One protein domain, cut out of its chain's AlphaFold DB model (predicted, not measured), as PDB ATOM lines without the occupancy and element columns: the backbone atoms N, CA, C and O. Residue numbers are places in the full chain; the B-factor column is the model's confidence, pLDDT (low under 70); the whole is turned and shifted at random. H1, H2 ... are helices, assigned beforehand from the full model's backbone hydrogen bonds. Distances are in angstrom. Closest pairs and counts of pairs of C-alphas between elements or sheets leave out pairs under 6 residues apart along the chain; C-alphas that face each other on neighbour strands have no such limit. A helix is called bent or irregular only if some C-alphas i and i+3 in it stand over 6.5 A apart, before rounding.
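This is residues 50 to 129 of the 153 residues of an uncharacterized protein of Rhizophagus irregularis (UniProt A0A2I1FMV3). The picture is a helical hairpin made of the longest helix, H4, and H3, with H2 packed at about a right angle to H3 on residues 93 to 97, the short H1 near H2, and a tail, residues 124 to 129, that sticks out and adds to the length. The printed part has 80 residues with four named helices, in the order H1, H2, H3, H4, and no named strand; the class is all helix, with 47 residues in the helices. The whole is only just compact, close to loose, with a radius of gyration of the C-alphas of 13.6 A, and the outline is elongated, spanning 43 by 27 by 20 A.

Find C-alpha 104 at (-25.413, -53.793, -33.674); from there H4, residues 104 to 120, runs 24.7 A to C-alpha 120 at (-25.996, -35.802, -16.698). Look before it for H3, residues 86 to 97, which is 16.5 A from first to last C-alpha. H2, residues 64 to 74, is 15.2 A long. Go back to C-alpha 50 at (-8.890, -57.529, -11.769), where H1, residues 50 to 56, begins; it is 10.1 A long.

Start at H4 and look at its residues 105 to 112, with which alone it touches H3. The closest C-alphas of the two, those of Tyr 95 and Gly 105, are 4.4 A apart. H3 and H4 form a hairpin, at a shallow tilt of 31 degrees, opposite ways, and H3 touches H4 with residues 92 to 96 alone. Next see that H3 touches H2 with residues 93 to 97 alone, the closest C-alphas being those of Asp 66 and Thr 97, 5.1 A apart. Their lines stand about perpendicular, at 83 degrees. H2 and H4 are only just apart, their closest C-alphas 8.3 A from each other. H1 and H2 are close but not clearly touching, with the C-alphas of Ala 53 and Leu 67 closest at 7.4 A. They run the same way at a steep tilt of 57 degrees. H1 is apart from H3 and from H4. In H1, H2, H3 and H4 every O i to N i+4 pair is within hydrogen-bond range.

The two C-alphas farthest apart are those of Ala 61 and Leu 128, at 44.2 A. The printed part has no cut. Follow the 11 residues from H2 to H3 for the long link; the links H1 to H2 and H3 to H4 are short. Residues 124 to 129 stand free. The mean pLDDT of the printed part is 91.5, and residues 60 to 62, between H1 and H2, are under 70.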
ATOM      1  N   GLU A  50      -8.401 -57.387 -13.139       89.88
ATOM      2  CA  GLU A  50      -8.890 -57.529 -11.769       89.88
ATOM      3  C   GLU A  50      -9.303 -56.189 -11.163       89.88
ATOM      4  O   GLU A  50     -10.417 -56.023 -10.654       89.88
ATOM      5  N   SER A  51      -8.409 -55.208 -11.250       90.00
ATOM      6  CA  SER A  51      -8.696 -53.834 -10.852       90.00
ATOM      7  C   SER A  51      -9.807 -53.221 -11.704       90.00
ATOM      8  O   SER A  51     -10.706 -52.565 -11.168       90.00
ATOM      9  N   TYR A  52      -9.804 -53.493 -13.014       91.62
ATOM     10  CA  TYR A  52     -10.815 -52.979 -13.934       91.62
ATOM     11  C   TYR A  52     -12.234 -53.419 -13.559       91.62
ATOM     12  O   TYR A  52     -13.113 -52.581 -13.357       91.62
ATOM     13  N   ALA A  53     -12.474 -54.715 -13.368       90.81
ATOM     14  CA  ALA A  53     -13.811 -55.171 -12.999       90.81
ATOM     15  C   ALA A  53     -14.218 -54.745 -11.586       90.81
ATOM     16  O   ALA A  53     -15.386 -54.415 -11.382       90.81
ATOM     17  N   LYS A  54     -13.282 -54.648 -10.629       89.75
ATOM     18  CA  LYS A  54     -13.574 -54.043  -9.316       89.75
ATOM     19  C   LYS A  54     -14.053 -52.599  -9.461       89.75
ATOM     20  O   LYS A  54     -15.049 -52.232  -8.842       89.75
ATOM     21  N   LYS A  55     -13.390 -51.797 -10.305       90.75
ATOM     22  CA  LYS A  55     -13.793 -50.413 -10.612       90.75
ATOM     23  C   LYS A  55     -15.200 -50.363 -11.212       90.75
ATOM     24  O   LYS A  55     -15.993 -49.507 -10.830       90.75
ATOM     25  N   LEU A  56     -15.527 -51.298 -12.102       89.38
ATOM     26  CA  LEU A  56     -16.852 -51.389 -12.720       89.38
ATOM     27  C   LEU A  56     -17.912 -52.074 -11.852       89.38
ATOM     28  O   LEU A  56     -19.081 -52.073 -12.229       89.38
ATOM     29  N   SER A  57     -17.526 -52.605 -10.687       86.19
ATOM     30  CA  SER A  57     -18.377 -53.429  -9.820       86.19
ATOM     31  C   SER A  57     -18.908 -54.698 -10.504       86.19
ATOM     32  O   SER A  57     -19.987 -55.178 -10.167       86.19
ATOM     33  N   PHE A  58     -18.145 -55.268 -11.442       81.94
ATOM     34  CA  PHE A  58     -18.442 -56.560 -12.062       81.94
ATOM     35  C   PHE A  58     -17.763 -57.716 -11.323       81.94
ATOM     36  O   PHE A  58     -16.669 -57.579 -10.774       81.94
ATOM     37  N   ASN A  59     -18.398 -58.889 -11.348       73.69
ATOM     38  CA  ASN A  59     -17.798 -60.114 -10.831       73.69
ATOM     39  C   ASN A  59     -17.020 -60.842 -11.938       73.69
ATOM     40  O   ASN A  59     -17.604 -61.367 -12.882       73.69
ATOM     41  N   ILE A  60     -15.700 -60.904 -11.779       60.16
ATOM     42  CA  ILE A  60     -14.742 -61.489 -12.738       60.16
ATOM     43  C   ILE A  60     -14.841 -63.003 -12.805       60.16
ATOM     44  O   ILE A  60     -14.481 -63.595 -13.816       60.16
ATOM     45  N   ALA A  61     -15.342 -63.636 -11.741       54.69
ATOM     46  CA  ALA A  61     -15.287 -65.083 -11.568       54.69
ATOM     47  C   ALA A  61     -15.989 -65.886 -12.682       54.69
ATOM     48  O   ALA A  61     -15.832 -67.103 -12.722       54.69
ATOM     49  N   ASN A  62     -16.741 -65.229 -13.572       62.41
ATOM     50  CA  ASN A  62     -17.589 -65.889 -14.554       62.41
ATOM     51  C   ASN A  62     -17.099 -65.803 -16.012       62.41
ATOM     52  O   ASN A  62     -17.455 -66.709 -16.760       62.41
ATOM     53  N   ASN A  63     -16.307 -64.799 -16.434       80.38
ATOM     54  CA  ASN A  63     -15.774 -64.745 -17.811       80.38
ATOM     55  C   ASN A  63     -14.675 -63.668 -18.021       80.38
ATOM     56  O   ASN A  63     -14.980 -62.485 -18.187       80.38
ATOM     57  N   GLU A  64     -13.396 -64.067 -18.039       88.38
ATOM     58  CA  GLU A  64     -12.257 -63.158 -18.288       88.38
ATOM     59  C   GLU A  64     -12.210 -62.649 -19.738       88.38
ATOM     60  O   GLU A  64     -11.870 -61.488 -19.966       88.38
ATOM     61  N   ASP A  65     -12.601 -63.477 -20.713       91.25
ATOM     62  CA  ASP A  65     -12.584 -63.111 -22.135       91.25
ATOM     63  C   ASP A  65     -13.604 -62.010 -22.436       91.25
ATOM     64  O   ASP A  65     -13.304 -61.047 -23.141       91.25
ATOM     65  N   ASP A  66     -14.801 -62.113 -21.861       92.44
ATOM     66  CA  ASP A  66     -15.830 -61.081 -21.999       92.44
ATOM     67  C   ASP A  66     -15.409 -59.778 -21.315       92.44
ATOM     68  O   ASP A  66     -15.565 -58.694 -21.876       92.44
ATOM     69  N   LEU A  67     -14.783 -59.870 -20.139       92.12
ATOM     70  CA  LEU A  67     -14.231 -58.692 -19.480       92.12
ATOM     71  C   LEU A  67     -13.118 -58.040 -20.310       92.12
ATOM     72  O   LEU A  67     -13.048 -56.813 -20.369       92.12
ATOM     73  N   ARG A  68     -12.277 -58.837 -20.976       93.31
ATOM     74  CA  ARG A  68     -11.258 -58.339 -21.907       93.31
ATOM     75  C   ARG A  68     -11.888 -57.644 -23.112       93.31
ATOM     76  O   ARG A  68     -11.474 -56.534 -23.415       93.31
ATOM     77  N   LYS A  69     -12.911 -58.227 -23.747       94.12
ATOM     78  CA  LYS A  69     -13.648 -57.559 -24.839       94.12
ATOM     79  C   LYS A  69     -14.218 -56.219 -24.382       94.12
ATOM     80  O   LYS A  69     -14.068 -55.211 -25.065       94.12
ATOM     81  N   PHE A  70     -14.840 -56.199 -23.202       94.81
ATOM     82  CA  PHE A  70     -15.401 -54.974 -22.650       94.81
ATOM     83  C   PHE A  70     -14.315 -53.932 -22.351       94.81
ATOM     84  O   PHE A  70     -14.495 -52.752 -22.651       94.81
ATOM     85  N   TYR A  71     -13.171 -54.360 -21.810       94.69
ATOM     86  CA  TYR A  71     -11.998 -53.510 -21.605       94.69
ATOM     87  C   TYR A  71     -11.475 -52.929 -22.923       94.69
ATOM     88  O   TYR A  71     -11.229 -51.730 -22.992       94.69
ATOM     89  N   ASP A  72     -11.349 -53.743 -23.971       95.12
ATOM     90  CA  ASP A  72     -10.860 -53.301 -25.281       95.12
ATOM     91  C   ASP A  72     -11.815 -52.276 -25.926       95.12
ATOM     92  O   ASP A  72     -11.359 -51.336 -26.576       95.12
ATOM     93  N   PHE A  73     -13.127 -52.407 -25.692       95.44
ATOM     94  CA  PHE A  73     -14.145 -51.452 -26.149       95.44
ATOM     95  C   PHE A  73     -14.090 -50.105 -25.406       95.44
ATOM     96  O   PHE A  73     -14.203 -49.040 -26.010       95.44
ATOM     97  N   THR A  74     -13.930 -50.134 -24.084       94.94
ATOM     98  CA  THR A  74     -14.110 -48.951 -23.217       94.94
ATOM     99  C   THR A  74     -12.810 -48.251 -22.812       94.94
ATOM    100  O   THR A  74     -12.803 -47.046 -22.548       94.94
ATOM    101  N   GLY A  75     -11.704 -48.992 -22.754       94.50
ATOM    102  CA  GLY A  75     -10.419 -48.545 -22.228       94.50
ATOM    103  C   GLY A  75     -10.335 -48.528 -20.695       94.50
ATOM    104  O   GLY A  75     -11.330 -48.557 -19.969       94.50
ATOM    105  N   SER A  76      -9.107 -48.429 -20.172       91.88
ATOM    106  CA  SER A  76      -8.817 -48.460 -18.725       91.88
ATOM    107  C   SER A  76      -9.490 -47.346 -17.923       91.88
ATOM    108  O   SER A  76      -9.847 -47.513 -16.750       91.88
ATOM    109  N   ASP A  77      -9.652 -46.187 -18.551       93.31
ATOM    110  CA  ASP A  77     -10.083 -44.970 -17.873       93.31
ATOM    111  C   ASP A  77     -11.602 -44.855 -17.802       93.31
ATOM    112  O   ASP A  77     -12.104 -43.971 -17.111       93.31
ATOM    113  N   PHE A  78     -12.331 -45.797 -18.404       94.62
ATOM    114  CA  PHE A  78     -13.784 -45.797 -18.436       94.62
ATOM    115  C   PHE A  78     -14.415 -45.749 -17.045       94.62
ATOM    116  O   PHE A  78     -13.987 -46.431 -16.107       94.62
ATOM    117  N   ILE A  79     -15.443 -44.917 -16.919       93.12
ATOM    118  CA  ILE A  79     -16.260 -44.755 -15.722       93.12
ATOM    119  C   ILE A  79     -17.707 -44.711 -16.195       93.12
ATOM    120  O   ILE A  79     -18.040 -43.956 -17.107       93.12
ATOM    121  N   TRP A  80     -18.566 -45.500 -15.554       95.12
ATOM    122  CA  TRP A  80     -19.997 -45.465 -15.821       95.12
ATOM    123  C   TRP A  80     -20.579 -44.071 -15.569       95.12
ATOM    124  O   TRP A  80     -20.255 -43.464 -14.543       95.12
ATOM    125  N   PRO A  81     -21.505 -43.593 -16.418       95.62
ATOM    126  CA  PRO A  81     -22.356 -42.474 -16.050       95.62
ATOM    127  C   PRO A  81     -23.034 -42.753 -14.695       95.62
ATOM    128  O   PRO A  81     -23.603 -43.820 -14.461       95.62
ATOM    129  N   SER A  82     -22.985 -41.787 -13.785       93.50
ATOM    130  CA  SER A  82     -23.692 -41.772 -12.501       93.50
ATOM    131  C   SER A  82     -25.210 -41.952 -12.616       93.50
ATOM    132  O   SER A  82     -25.828 -42.466 -11.685       93.50
ATOM    133  N   THR A  83     -25.819 -41.578 -13.747       91.62
ATOM    134  CA  THR A  83     -27.257 -41.798 -14.005       91.62
ATOM    135  C   THR A  83     -27.596 -43.237 -14.393       91.62
ATOM    136  O   THR A  83     -28.775 -43.574 -14.481       91.62
ATOM    137  N   MET A  84     -26.590 -44.074 -14.647       92.94
ATOM    138  CA  MET A  84     -26.763 -45.426 -15.162       92.94
ATOM    139  C   MET A  84     -27.014 -46.429 -14.034       92.94
ATOM    140  O   MET A  84     -26.235 -46.508 -13.072       92.94
ATOM    141  N   THR A  85     -28.089 -47.207 -14.168       92.50
ATOM    142  CA  THR A  85     -28.464 -48.249 -13.204       92.50
ATOM    143  C   THR A  85     -27.590 -49.493 -13.356       92.50
ATOM    144  O   THR A  85     -26.887 -49.662 -14.347       92.50
ATOM    145  N   GLU A  86     -27.625 -50.392 -12.371       90.81
ATOM    146  CA  GLU A  86     -26.941 -51.689 -12.469       90.81
ATOM    147  C   GLU A  86     -27.454 -52.523 -13.656       90.81
ATOM    148  O   GLU A  86     -26.654 -53.147 -14.345       90.81
ATOM    149  N   TYR A  87     -28.758 -52.463 -13.947       91.00
ATOM    150  CA  TYR A  87     -29.354 -53.141 -15.101       91.00
ATOM    151  C   TYR A  87     -28.789 -52.619 -16.422       91.00
ATOM    152  O   TYR A  87     -28.316 -53.414 -17.225       91.00
ATOM    153  N   ASP A  88     -28.735 -51.296 -16.602       93.12
ATOM    154  CA  ASP A  88     -28.184 -50.689 -17.822       93.12
ATOM    155  C   ASP A  88     -26.714 -51.098 -18.039       93.12
ATOM    156  O   ASP A  88     -26.294 -51.391 -19.157       93.12
ATOM    157  N   ARG A  89     -25.920 -51.160 -16.957       94.44
ATOM    158  CA  ARG A  89     -24.510 -51.593 -17.014       94.44
ATOM    159  C   ARG A  89     -24.386 -53.048 -17.449       94.44
ATOM    160  O   ARG A  89     -23.481 -53.371 -18.214       94.44
ATOM    161  N   HIS A  90     -25.270 -53.915 -16.954       92.44
ATOM    162  CA  HIS A  90     -25.319 -55.311 -17.373       92.44
ATOM    163  C   HIS A  90     -25.727 -55.448 -18.838       92.44
ATOM    164  O   HIS A  90     -25.051 -56.166 -19.566       92.44
ATOM    165  N   ASP A  91     -26.761 -54.736 -19.284       93.81
ATOM    166  CA  ASP A  91     -27.205 -54.776 -20.681       93.81
ATOM    167  C   ASP A  91     -26.095 -54.310 -21.628       93.81
ATOM    168  O   ASP A  91     -25.782 -54.997 -22.594       93.81
ATOM    169  N   ILE A  92     -25.416 -53.205 -21.306       95.75
ATOM    170  CA  ILE A  92     -24.275 -52.714 -22.093       95.75
ATOM    171  C   ILE A  92     -23.129 -53.719 -22.117       95.75
ATOM    172  O   ILE A  92     -22.514 -53.910 -23.163       95.75
ATOM    173  N   PHE A  93     -22.833 -54.362 -20.986       94.50
ATOM    174  CA  PHE A  93     -21.840 -55.427 -20.959       94.50
ATOM    175  C   PHE A  93     -22.232 -56.543 -21.938       94.50
ATOM    176  O   PHE A  93     -21.430 -56.885 -22.802       94.50
ATOM    177  N   TYR A  94     -23.480 -57.019 -21.892       94.00
ATOM    178  CA  TYR A  94     -23.973 -58.051 -22.809       94.00
ATOM    179  C   TYR A  94     -23.955 -57.619 -24.277       94.00
ATOM    180  O   TYR A  94     -23.533 -58.408 -25.116       94.00
ATOM    181  N   TYR A  95     -24.333 -56.378 -24.598       95.88
ATOM    182  CA  TYR A  95     -24.280 -55.863 -25.971       95.88
ATOM    183  C   TYR A  95     -22.874 -55.922 -26.576       95.88
ATOM    184  O   TYR A  95     -22.735 -56.051 -27.788       95.88
ATOM    185  N   ILE A  96     -21.835 -55.827 -25.746       96.50
ATOM    186  CA  ILE A  96     -20.442 -55.886 -26.195       96.50
ATOM    187  C   ILE A  96     -19.900 -57.315 -26.215       96.50
ATOM    188  O   ILE A  96     -19.064 -57.653 -27.054       96.50
ATOM    189  N   THR A  97     -20.313 -58.157 -25.271       94.06
ATOM    190  CA  THR A  97     -19.644 -59.443 -25.047       94.06
ATOM    191  C   THR A  97     -20.345 -60.618 -25.713       94.06
ATOM    192  O   THR A  97     -19.659 -61.563 -26.129       94.06
ATOM    193  N   ASP A  98     -21.672 -60.554 -25.833       93.88
ATOM    194  CA  ASP A  98     -22.504 -61.598 -26.421       93.88
ATOM    195  C   ASP A  98     -22.524 -61.489 -27.961       93.88
ATOM    196  O   ASP A  98     -22.974 -60.476 -28.508       93.88
ATOM    197  N   PRO A  99     -22.071 -62.531 -28.686       93.31
ATOM    198  CA  PRO A  99     -22.079 -62.554 -30.145       93.31
ATOM    199  C   PRO A  99     -23.457 -62.380 -30.797       93.31
ATOM    200  O   PRO A  99     -23.505 -62.037 -31.976       93.31
ATOM    201  N   GLU A 100     -24.569 -62.619 -30.090       95.50
ATOM    202  CA  GLU A 100     -25.920 -62.411 -30.642       95.50
ATOM    203  C   GLU A 100     -26.170 -60.949 -31.043       95.50
ATOM    204  O   GLU A 100     -26.966 -60.674 -31.943       95.50
ATOM    205  N   TRP A 101     -25.454 -60.010 -30.419       94.75
ATOM    206  CA  TRP A 101     -25.584 -58.586 -30.702       94.75
ATOM    207  C   TRP A 101     -24.660 -58.095 -31.820       94.75
ATOM    208  O   TRP A 101     -24.816 -56.962 -32.260       94.75
ATOM    209  N   ASP A 102     -23.729 -58.899 -32.334       92.88
ATOM    210  CA  ASP A 102     -22.865 -58.490 -33.450       92.88
ATOM    211  C   ASP A 102     -23.692 -58.340 -34.750       92.88
ATOM    212  O   ASP A 102     -24.433 -59.262 -35.113       92.88
ATOM    213  N   PRO A 103     -23.621 -57.206 -35.485       93.19
ATOM    214  CA  PRO A 103     -22.745 -56.034 -35.305       93.19
ATOM    215  C   PRO A 103     -23.399 -54.811 -34.657       93.19
ATOM    216  O   PRO A 103     -22.810 -53.733 -34.619       93.19
ATOM    217  N   VAL A 104     -24.639 -54.930 -34.191       96.31
ATOM    218  CA  VAL A 104     -25.413 -53.793 -33.674       96.31
ATOM    219  C   VAL A 104     -25.066 -53.432 -32.227       96.31
ATOM    220  O   VAL A 104     -25.291 -52.298 -31.812       96.31
ATOM    221  N   GLY A 105     -24.505 -54.368 -31.465       96.88
ATOM    222  CA  GLY A 105     -24.268 -54.258 -30.031       96.88
ATOM    223  C   GLY A 105     -23.350 -53.106 -29.652       96.88
ATOM    224  O   GLY A 105     -23.668 -52.351 -28.735       96.88
ATOM    225  N   GLU A 106     -22.271 -52.898 -30.410       97.06
ATOM    226  CA  GLU A 106     -21.348 -51.782 -30.187       97.06
ATOM    227  C   GLU A 106     -22.061 -50.430 -30.318       97.06
ATOM    228  O   GLU A 106     -21.956 -49.573 -29.442       97.06
ATOM    229  N   GLU A 107     -22.864 -50.258 -31.366       97.44
ATOM    230  CA  GLU A 107     -23.611 -49.022 -31.600       97.44
ATOM    231  C   GLU A 107     -24.677 -48.790 -30.521       97.44
ATOM    232  O   GLU A 107     -24.831 -47.670 -30.026       97.44
ATOM    233  N   VAL A 108     -25.388 -49.844 -30.105       97.25
ATOM    234  CA  VAL A 108     -26.369 -49.759 -29.013       97.25
ATOM    235  C   VAL A 108     -25.674 -49.367 -27.705       97.25
ATOM    236  O   VAL A 108     -26.138 -48.452 -27.019       97.25
ATOM    237  N   ALA A 109     -24.537 -49.985 -27.380       97.50
ATOM    238  CA  ALA A 109     -23.742 -49.662 -26.200       97.50
ATOM    239  C   ALA A 109     -23.245 -48.206 -26.215       97.50
ATOM    240  O   ALA A 109     -23.485 -47.468 -25.256       97.50
ATOM    241  N   ILE A 110     -22.623 -47.760 -27.316       97.81
ATOM    242  CA  ILE A 110     -22.147 -46.378 -27.495       97.81
ATOM    243  C   ILE A 110     -23.298 -45.385 -27.304       97.81
ATOM    244  O   ILE A 110     -23.172 -44.418 -26.548       97.81
ATOM    245  N   ASN A 111     -24.432 -45.618 -27.968       97.50
ATOM    246  CA  ASN A 111     -25.570 -44.705 -27.915       97.50
ATOM    247  C   ASN A 111     -26.212 -44.663 -26.528       97.50
ATOM    248  O   ASN A 111     -26.622 -43.591 -26.080       97.50
ATOM    249  N   THR A 112     -26.248 -45.794 -25.821       96.62
ATOM    250  CA  THR A 112     -26.783 -45.872 -24.456       96.62
ATOM    251  C   THR A 112     -25.887 -45.112 -23.480       96.62
ATOM    252  O   THR A 112     -26.371 -44.261 -22.733       96.62
ATOM    253  N   ILE A 113     -24.567 -45.322 -23.532       97.31
ATOM    254  CA  ILE A 113     -23.603 -44.571 -22.712       97.31
ATOM    255  C   ILE A 113     -23.717 -43.065 -22.993       97.31
ATOM    256  O   ILE A 113     -23.813 -42.259 -22.062       97.31
ATOM    257  N   ALA A 114     -23.769 -42.674 -24.270       97.06
ATOM    258  CA  ALA A 114     -23.910 -41.275 -24.667       97.06
ATOM    259  C   ALA A 114     -25.223 -40.653 -24.170       97.06
ATOM    260  O   ALA A 114     -25.219 -39.524 -23.680       97.06
ATOM    261  N   TYR A 115     -26.337 -41.387 -24.242       96.00
ATOM    262  CA  TYR A 115     -27.627 -40.936 -23.723       96.00
ATOM    263  C   TYR A 115     -27.560 -40.589 -22.232       96.00
ATOM    264  O   TYR A 115     -28.022 -39.522 -21.823       96.00
ATOM    265  N   HIS A 116     -26.928 -41.441 -21.424       96.44
ATOM    266  CA  HIS A 116     -26.767 -41.184 -19.995       96.44
ATOM    267  C   HIS A 116     -25.873 -39.971 -19.705       96.44
ATOM    268  O   HIS A 116     -26.221 -39.154 -18.851       96.44
ATOM    269  N   HIS A 117     -24.779 -39.783 -20.449       96.00
ATOM    270  CA  HIS A 117     -23.974 -38.561 -20.336       96.00
ATOM    271  C   HIS A 117     -24.752 -37.296 -20.723       96.00
ATOM    272  O   HIS A 117     -24.591 -36.255 -20.088       96.00
ATOM    273  N   LEU A 118     -25.636 -37.374 -21.722       94.88
ATOM    274  CA  LEU A 118     -26.501 -36.255 -22.108       94.88
ATOM    275  C   LEU A 118     -27.523 -35.906 -21.014       94.88
ATOM    276  O   LEU A 118     -27.831 -34.729 -20.819       94.88
ATOM    277  N   ILE A 119     -28.036 -36.902 -20.283       93.75
ATOM    278  CA  ILE A 119     -28.884 -36.658 -19.105       93.75
ATOM    279  C   ILE A 119     -28.082 -35.928 -18.023       93.75
ATOM    280  O   ILE A 119     -28.558 -34.927 -17.490       93.75
ATOM    281  N   GLU A 120     -26.872 -36.401 -17.717       95.00
ATOM    282  CA  GLU A 120     -25.996 -35.802 -16.698       95.00
ATOM    283  C   GLU A 120     -25.620 -34.360 -17.003       95.00
ATOM    284  O   GLU A 120     -25.566 -33.528 -16.100       95.00
ATOM    285  N   SER A 121     -25.384 -34.054 -18.277       94.25
ATOM    286  CA  SER A 121     -25.080 -32.702 -18.728       94.25
ATOM    287  C   SER A 121     -26.328 -31.822 -18.879       94.25
ATOM    288  O   SER A 121     -26.237 -30.751 -19.477       94.25
ATOM    289  N   GLU A 122     -27.500 -32.289 -18.433       93.31
ATOM    290  CA  GLU A 122     -28.798 -31.624 -18.578       93.31
ATOM    291  C   GLU A 122     -29.134 -31.224 -20.033       93.31
ATOM    292  O   GLU A 122     -29.874 -30.269 -20.278       93.31
ATOM    293  N   ALA A 123     -28.638 -31.968 -21.033       91.81
ATOM    294  CA  ALA A 123     -28.767 -31.608 -22.453       91.81
ATOM    295  C   ALA A 123     -30.228 -31.537 -22.938       91.81
ATOM    296  O   ALA A 123     -30.534 -30.915 -23.958       91.81
ATOM    297  N   PHE A 124     -31.142 -32.179 -22.208       89.94
ATOM    298  CA  PHE A 124     -32.566 -32.233 -22.526       89.94
ATOM    299  C   PHE A 124     -33.426 -31.273 -21.694       89.94
ATOM    300  O   PHE A 124     -34.647 -31.300 -21.824       89.94
ATOM    301  N   ARG A 125     -32.827 -30.410 -20.861       91.44
ATOM    302  CA  ARG A 125     -33.554 -29.523 -19.935       91.44
ATOM    303  C   ARG A 125     -34.606 -28.644 -20.616       91.44
ATOM    304  O   ARG A 125     -35.691 -28.462 -20.070       91.44
ATOM    305  N   ASP A 126     -34.298 -28.142 -21.810       89.56
ATOM    306  CA  ASP A 126     -35.188 -27.266 -22.582       89.56
ATOM    307  C   ASP A 126     -36.045 -28.036 -23.609       89.56
ATOM    308  O   ASP A 126     -36.706 -27.434 -24.458       89.56
ATOM    309  N   LYS A 127     -36.023 -29.377 -23.582       87.81
ATOM    310  CA  LYS A 127     -36.805 -30.231 -24.488       87.81
ATOM    311  C   LYS A 127     -38.164 -30.559 -23.882       87.81
ATOM    312  O   LYS A 127     -38.321 -30.682 -22.667       87.81
ATOM    313  N   LEU A 128     -39.166 -30.723 -24.744       85.25
ATOM    314  CA  LEU A 128     -40.499 -31.119 -24.307       85.25
ATOM    315  C   LEU A 128     -40.473 -32.572 -23.819       85.25
ATOM    316  O   LEU A 128     -39.889 -33.456 -24.448       85.25
ATOM    317  N   LYS A 129     -41.151 -32.835 -22.699       82.31
ATOM    318  CA  LYS A 129     -41.348 -34.201 -22.211       82.31
ATOM    319  C   LYS A 129     -42.088 -35.019 -23.274       82.31
ATOM    320  O   LYS A 129     -43.134 -34.591 -23.753       82.31
TER     321      LYS A 129